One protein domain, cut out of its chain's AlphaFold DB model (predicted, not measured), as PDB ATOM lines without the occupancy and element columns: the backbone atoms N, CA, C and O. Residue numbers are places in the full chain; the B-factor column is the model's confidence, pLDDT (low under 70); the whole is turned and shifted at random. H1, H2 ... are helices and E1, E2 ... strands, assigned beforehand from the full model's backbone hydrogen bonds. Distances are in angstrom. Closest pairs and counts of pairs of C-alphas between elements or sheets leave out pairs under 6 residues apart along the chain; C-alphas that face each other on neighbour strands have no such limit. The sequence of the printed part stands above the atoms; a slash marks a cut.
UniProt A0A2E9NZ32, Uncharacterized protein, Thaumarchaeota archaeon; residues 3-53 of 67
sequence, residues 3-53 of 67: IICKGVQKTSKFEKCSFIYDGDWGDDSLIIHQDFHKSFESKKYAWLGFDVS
ATOM      1  N   ILE A   3      41.342 -10.374  33.420       89.69
ATOM      2  CA  ILE A   3      41.578  -9.363  32.396       89.69
ATOM      3  C   ILE A   3      40.223  -8.830  31.916       89.69
ATOM      4  O   ILE A   3      39.322  -9.583  31.556       89.69
ATOM      5  N   ILE A   4      40.062  -7.512  31.909       91.31
ATOM      6  CA  ILE A   4      38.820  -6.822  31.557       91.31
ATOM      7  C   ILE A   4      39.093  -5.909  30.367       91.31
ATOM      8  O   ILE A   4      40.028  -5.111  30.389       91.31
ATOM      9  N   CYS A   5      38.270  -5.970  29.322       92.62
ATOM     10  CA  CYS A   5      38.363  -5.004  28.231       92.62
ATOM     11  C   CYS A   5      37.814  -3.649  28.690       92.62
ATOM     12  O   CYS A   5      36.647  -3.533  29.068       92.62
ATOM     13  N   LYS A   6      38.627  -2.589  28.612       90.62
ATOM     14  CA  LYS A   6      38.193  -1.229  28.989       90.62
ATOM     15  C   LYS A   6      37.151  -0.670  28.026       90.62
ATOM     16  O   LYS A   6      36.487   0.312  28.346       90.62
ATOM     17  N   GLY A   7      36.989  -1.304  26.869       92.88
ATOM     18  CA  GLY A   7      36.098  -0.869  25.812       92.88
ATOM     19  C   GLY A   7      36.780   0.069  24.834       92.88
ATOM     20  O   GLY A   7      37.982  -0.029  24.577       92.88
ATOM     21  N   VAL A   8      35.984   0.935  24.223       93.06
ATOM     22  CA  VAL A   8      36.404   1.746  23.082       93.06
ATOM     23  C   VAL A   8      35.931   3.175  23.249       93.06
ATOM     24  O   VAL A   8      34.857   3.449  23.785       93.06
ATOM     25  N   GLN A   9      36.724   4.110  22.752       91.88
ATOM     26  CA  GLN A   9      36.317   5.487  22.586       91.88
ATOM     27  C   GLN A   9      35.873   5.691  21.141       91.88
ATOM     28  O   GLN A   9      36.681   5.653  20.210       91.88
ATOM     29  N   LYS A  10      34.572   5.918  20.950       90.38
ATOM     30  CA  LYS A  10      34.002   6.255  19.649       90.38
ATOM     31  C   LYS A  10      33.782   7.753  19.534       90.38
ATOM     32  O   LYS A  10      32.891   8.308  20.176       90.38
ATOM     33  N   THR A  11      34.552   8.407  18.668       85.69
ATOM     34  CA  THR A  11      34.569   9.871  18.495       85.69
ATOM     35  C   THR A  11      34.879  10.588  19.821       85.69
ATOM     36  O   THR A  11      36.040  10.826  20.122       85.69
ATOM     37  N   SER A  12      33.868  10.860  20.649       81.62
ATOM     38  CA  SER A  12      34.013  11.460  21.986       81.62
ATOM     39  C   SER A  12      33.251  10.699  23.076       81.62
ATOM     40  O   SER A  12      33.246  11.124  24.227       81.62
ATOM     41  N   LYS A  13      32.589   9.587  22.732       90.38
ATOM     42  CA  LYS A  13      31.822   8.768  23.672       90.38
ATOM     43  C   LYS A  13      32.609   7.526  24.052       90.38
ATOM     44  O   LYS A  13      33.192   6.862  23.199       90.38
ATOM     45  N   PHE A  14      32.604   7.223  25.339       90.56
ATOM     46  CA  PHE A  14      33.155   5.990  25.873       90.56
ATOM     47  C   PHE A  14      32.085   4.897  25.824       90.56
ATOM     48  O   PHE A  14      30.998   5.074  26.376       90.56
ATOM     49  N   GLU A  15      32.395   3.779  25.176       91.25
ATOM     50  CA  GLU A  15      31.564   2.579  25.173       91.25
ATOM     51  C   GLU A  15      32.283   1.450  25.903       91.25
ATOM     52  O   GLU A  15      33.389   1.052  25.532       91.25
ATOM     53  N   LYS A  16      31.633   0.926  26.947       88.88
ATOM     54  CA  LYS A  16      32.137  -0.228  27.694       88.88
ATOM     55  C   LYS A  16      32.049  -1.486  26.838       88.88
ATOM     56  O   LYS A  16      31.044  -1.713  26.171       88.88
ATOM     57  N   CYS A  17      33.076  -2.323  26.925       90.62
ATOM     58  CA  CYS A  17      33.023  -3.690  26.432       90.62
ATOM     59  C   CYS A  17      32.729  -4.619  27.613       90.62
ATOM     60  O   CYS A  17      33.372  -4.514  28.653       90.62
ATOM     61  N   SER A  18      31.758  -5.520  27.465       89.62
ATOM     62  CA  SER A  18      31.400  -6.496  28.509       89.62
ATOM     63  C   SER A  18      32.326  -7.717  28.529       89.62
ATOM     64  O   SER A  18      32.009  -8.719  29.164       89.62
ATOM     65  N   PHE A  19      33.446  -7.663  27.807       91.25
ATOM     66  CA  PHE A  19      34.406  -8.751  27.747       91.25
ATOM     67  C   PHE A  19      35.239  -8.798  29.029       91.25
ATOM     68  O   PHE A  19      35.978  -7.863  29.353       91.25
ATOM     69  N   ILE A  20      35.106  -9.914  29.737       90.75
ATOM     70  CA  ILE A  20      35.872 -10.269  30.925       90.75
ATOM     71  C   ILE A  20      36.441 -11.655  30.656       90.75
ATOM     72  O   ILE A  20      35.717 -12.548  30.219       90.75
ATOM     73  N   TYR A  21      37.729 -11.818  30.912       90.81
ATOM     74  CA  TYR A  21      38.455 -13.050  30.682       90.81
ATOM     75  C   TYR A  21      39.221 -13.424  31.946       90.81
ATOM     76  O   TYR A  21      39.926 -12.587  32.505       90.81
ATOM     77  N   ASP A  22      39.067 -14.660  32.410       90.75
ATOM     78  CA  ASP A  22      39.896 -15.203  33.483       90.75
ATOM     79  C   ASP A  22      40.898 -16.184  32.882       90.75
ATOM     80  O   ASP A  22      40.532 -17.271  32.445       90.75
ATOM     81  N   GLY A  23      42.154 -15.753  32.819       88.31
ATOM     82  CA  GLY A  23      43.239 -16.504  32.195       88.31
ATOM     83  C   GLY A  23      44.552 -15.738  32.273       88.31
ATOM     84  O   GLY A  23      44.756 -14.951  33.208       88.31
ATOM     85  N   ASP A  24      45.422 -15.961  31.299       88.62
ATOM     86  CA  ASP A  24      46.756 -15.387  31.221       88.62
ATOM     87  C   ASP A  24      46.936 -14.495  29.984       88.62
ATOM     88  O   ASP A  24      46.165 -14.493  29.020       88.62
ATOM     89  N   TRP A  25      47.972 -13.654  30.025       84.44
ATOM     90  CA  TRP A  25      48.350 -12.866  28.856       84.44
ATOM     91  C   TRP A  25      48.903 -13.793  27.775       84.44
ATOM     92  O   TRP A  25      49.869 -14.511  28.013       84.44
ATOM     93  N   GLY A  26      48.337 -13.711  26.573       84.62
ATOM     94  CA  GLY A  26      48.763 -14.530  25.436       84.62
ATOM     95  C   GLY A  26      47.841 -15.706  25.133       84.62
ATOM     96  O   GLY A  26      48.088 -16.399  24.153       84.62
ATOM     97  N   ASP A  27      46.765 -15.893  25.900       91.62
ATOM     98  CA  ASP A  27      45.718 -16.838  25.523       91.62
ATOM     99  C   ASP A  27      45.054 -16.434  24.200       91.62
ATOM    100  O   ASP A  27      44.766 -15.255  23.957       91.62
ATOM    101  N   ASP A  28      44.738 -17.430  23.368       92.81
ATOM    102  CA  ASP A  28      44.156 -17.226  22.037       92.81
ATOM    103  C   ASP A  28      42.878 -16.382  22.094       92.81
ATOM    104  O   ASP A  28      42.675 -15.484  21.280       92.81
ATOM    105  N   SER A  29      42.032 -16.606  23.104       90.44
ATOM    106  CA  SER A  29      40.794 -15.836  23.295       90.44
ATOM    107  C   SER A  29      41.059 -14.343  23.515       90.44
ATOM    108  O   SER A  29      40.293 -13.498  23.045       90.44
ATOM    109  N   LEU A  30      42.153 -14.009  24.204       91.00
ATOM    110  CA  LEU A  30      42.551 -12.631  24.460       91.00
ATOM    111  C   LEU A  30      43.110 -11.970  23.196       91.00
ATOM    112  O   LEU A  30      42.773 -10.824  22.891       91.00
ATOM    113  N   ILE A  31      43.938 -12.712  22.456       91.25
ATOM    114  CA  ILE A  31      44.537 -12.277  21.189       91.25
ATOM    115  C   ILE A  31      43.435 -12.013  20.161       91.25
ATOM    116  O   ILE A  31      43.361 -10.915  19.615       91.25
ATOM    117  N   ILE A  32      42.503 -12.954  19.987       94.25
ATOM    118  CA  ILE A  32      41.362 -12.816  19.072       94.25
ATOM    119  C   ILE A  32      40.535 -11.567  19.412       94.25
ATOM    120  O   ILE A  32      40.149 -10.812  18.518       94.25
ATOM    121  N   HIS A  33      40.278 -11.308  20.698       94.12
ATOM    122  CA  HIS A  33      39.529 -10.121  21.114       94.12
ATOM    123  C   HIS A  33      40.299  -8.813  20.867       94.12
ATOM    124  O   HIS A  33      39.714  -7.807  20.457       94.12
ATOM    125  N   GLN A  34      41.616  -8.817  21.084       92.00
ATOM    126  CA  GLN A  34      42.479  -7.693  20.733       92.00
ATOM    127  C   GLN A  34      42.450  -7.416  19.227       92.00
ATOM    128  O   GLN A  34      42.277  -6.265  18.823       92.00
ATOM    129  N   ASP A  35      42.625  -8.443  18.397       93.56
ATOM    130  CA  ASP A  35      42.667  -8.296  16.941       93.56
ATOM    131  C   ASP A  35      41.324  -7.839  16.375       93.56
ATOM    132  O   ASP A  35      41.292  -7.021  15.451       93.56
ATOM    133  N   PHE A  36      40.213  -8.263  16.988       93.31
ATOM    134  CA  PHE A  36      38.895  -7.712  16.697       93.31
ATOM    135  C   PHE A  36      38.896  -6.188  16.866       93.31
ATOM    136  O   PHE A  36      38.607  -5.466  15.916       93.31
ATOM    137  N   HIS A  37      39.284  -5.676  18.035       92.69
ATOM    138  CA  HIS A  37      39.293  -4.237  18.290       92.69
ATOM    139  C   HIS A  37      40.280  -3.465  17.406       92.69
ATOM    140  O   HIS A  37      39.919  -2.408  16.885       92.69
ATOM    141  N   LYS A  38      41.487  -4.001  17.193       90.06
ATOM    142  CA  LYS A  38      42.492  -3.412  16.292       90.06
ATOM    143  C   LYS A  38      41.995  -3.316  14.853       90.06
ATOM    144  O   LYS A  38      42.244  -2.315  14.191       90.06
ATOM    145  N   SER A  39      41.236  -4.303  14.382       92.56
ATOM    146  CA  SER A  39      40.656  -4.288  13.032       92.56
ATOM    147  C   SER A  39      39.630  -3.165  12.833       92.56
ATOM    148  O   SER A  39      39.413  -2.726  11.705       92.56
ATOM    149  N   PHE A  40      39.016  -2.674  13.914       87.69
ATOM    150  CA  PHE A  40      38.109  -1.523  13.886       87.69
ATOM    151  C   PHE A  40      38.793  -0.193  14.227       87.69
ATOM    152  O   PHE A  40      38.124   0.843  14.187       87.69
ATOM    153  N   GLU A  41      40.094  -0.181  14.551       86.62
ATOM    154  CA  GLU A  41      40.800   1.064  14.857       86.62
ATOM    155  C   GLU A  41      40.751   2.028  13.675       86.62
ATOM    156  O   GLU A  41      41.013   1.710  12.516       86.62
ATOM    157  N   SER A  42      40.321   3.246  13.973       89.12
ATOM    158  CA  SER A  42      40.043   4.276  12.986       89.12
ATOM    159  C   SER A  42      40.054   5.637  13.666       89.12
ATOM    160  O   SER A  42      39.972   5.744  14.886       89.12
ATOM    161  N   LYS A  43      40.030   6.722  12.885       83.75
ATOM    162  CA  LYS A  43      39.991   8.100  13.426       83.75
ATOM    163  C   LYS A  43      38.844   8.364  14.418       83.75
ATOM    164  O   LYS A  43      38.889   9.338  15.157       83.75
ATOM    165  N   LYS A  44      37.794   7.539  14.391       88.56
ATOM    166  CA  LYS A  44      36.607   7.644  15.251       88.56
ATOM    167  C   LYS A  44      36.422   6.444  16.176       88.56
ATOM    168  O   LYS A  44      35.378   6.374  16.811       88.56
ATOM    169  N   TYR A  45      37.369   5.514  16.229       91.12
ATOM    170  CA  TYR A  45      37.303   4.315  17.055       91.12
ATOM    171  C   TYR A  45      38.698   4.038  17.602       91.12
ATOM    172  O   TYR A  45      39.583   3.622  16.858       91.12
ATOM    173  N   ALA A  46      38.886   4.297  18.889       91.94
ATOM    174  CA  ALA A  46      40.126   4.018  19.596       91.94
ATOM    175  C   ALA A  46      39.859   2.949  20.651       91.94
ATOM    176  O   ALA A  46      39.017   3.132  21.534       91.94
ATOM    177  N   TRP A  47      40.553   1.822  20.556       94.00
ATOM    178  CA  TRP A  47      40.478   0.791  21.579       94.00
ATOM    179  C   TRP A  47      41.288   1.203  22.807       94.00
ATOM    180  O   TRP A  47      42.403   1.703  22.694       94.00
ATOM    181  N   LEU A  48      40.712   1.011  23.995       91.69
ATOM    182  CA  LEU A  48      41.302   1.471  25.257       91.69
ATOM    183  C   LEU A  48      42.149   0.397  25.943       91.69
ATOM    184  O   LEU A  48      42.649   0.617  27.047       91.69
ATOM    185  N   GLY A  49      42.316  -0.747  25.281       91.19
ATOM    186  CA  GLY A  49      43.105  -1.858  25.771       91.19
ATOM    187  C   GLY A  49      42.399  -2.670  26.851       91.19
ATOM    188  O   GLY A  49      41.209  -2.515  27.150       91.19
ATOM    189  N   PHE A  50      43.187  -3.553  27.439       91.81
ATOM    190  CA  PHE A  50      42.796  -4.372  28.569       91.81
ATOM    191  C   PHE A  50      43.274  -3.750  29.885       91.81
ATOM    192  O   PHE A  50      44.317  -3.100  29.947       91.81
ATOM    193  N   ASP A  51      42.505  -3.978  30.940       87.12
ATOM    194  CA  ASP A  51      42.851  -3.697  32.327       87.12
ATOM    195  C   ASP A  51      42.940  -5.025  33.076       87.12
ATOM    196  O   ASP A  51      42.180  -5.950  32.792       87.12
ATOM    197  N   VAL A  52      43.844  -5.130  34.040       83.94
ATOM    198  CA  VAL A  52      43.862  -6.270  34.958       83.94
ATOM    199  C   VAL A  52      43.196  -5.841  36.244       83.94
ATOM    200  O   VAL A  52      43.640  -4.895  36.895       83.94
ATOM    201  N   SER A  53      42.150  -6.558  36.644       69.50
ATOM    202  CA  SER A  53      41.617  -6.395  37.989       69.50
ATOM    203  C   SER A  53      42.583  -7.089  38.944       69.50
ATOM    204  O   SER A  53      42.444  -8.268  39.262       69.50
TER     205      SER A  53
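This is residues 3 to 53 of the 67 residues of an uncharacterized protein of Thaumarchaeota archaeon (UniProt A0A2E9NZ32). Two small sheets of three short strands each stand end to end, making one long, interrupted three-stranded ribbon, and a single helix, H1, spans the two, grazing both. E1 runs on into E2 as the inner strands, and E5 runs on into E6 along one edge, with E3 and E4 at the other edge. The printed part has 51 residues, with six named strands and one named helix in the order E1 E2 E3 E4 H1 E5 E6; the sheet orders are E4 - E1 - E6 and E3 - E2 - E5, both all antiparallel. The class is mixed, helices and strands. The whole is compact, with a radius of gyration of the C-alphas of 10.9 A and spans of 31 by 21 by 12 A.

Find C-alpha 3 at (41.578, -9.363, 32.396), where E1, residues 3 to 5, begins and runs 6.8 A. Next read E2, residues 8 to 10, 6.2 A, and E3, residues 13 to 15, 6.4 A. E4, residues 20 to 22, spans 6.9 A. At C-alpha 28, (44.156, -17.226, 22.037), H1 begins and runs through residue 39, 16.1 A in all. E5, residues 45 to 47, measures 6.6 A, and E6, residues 50 to 52, 6.7 A, ending at C-alpha 52, (43.862, -6.270, 34.958).

Begin at E1, the inner strand between edge strands E4 and E6. It is antiparallel to E6 at 146 degrees, with N 4 and O 51 within hydrogen-bond range at 2.8 A. It is antiparallel to E4 at 164 degrees, with N 3 and O 21 at 2.8 A. Across a break of 2 residues E1 runs on into E2 at 8 degrees. E2 and E3 form a hairpin, antiparallel at 146 degrees, with N 10 and O 13 at 2.8 A. E2 is also antiparallel to E5 at 166 degrees, with N 9 and O 46 at 2.8 A. E5 runs on into E6 at 28 degrees. Look next at H1, in which every O i to N i+4 pair is within hydrogen-bond range. Its residues 29 to 34 only graze the sheet E4 E1 E6; the closest C-alphas of H1 and E4 are those of Leu 30 and Tyr 21, 7.5 A apart. Its residues 34 to 39 only graze the sheet E3 E2 E5; the closest C-alphas of H1 and E5 are those of His 37 and Trp 47, 6.1 A apart. H1 and E1 are near each other, with 5 pairs of C-alphas within 10 A.

The two C-alphas farthest apart are those of Ser 12 and Gly 23, 31.2 A, while the first and last printed, Ile 3 and Ser 53, are 6.3 A apart. The printed part has no cut, and its six links between named elements are tight. The mean pLDDT of the printed part is 89.8; residue 53 is under 70.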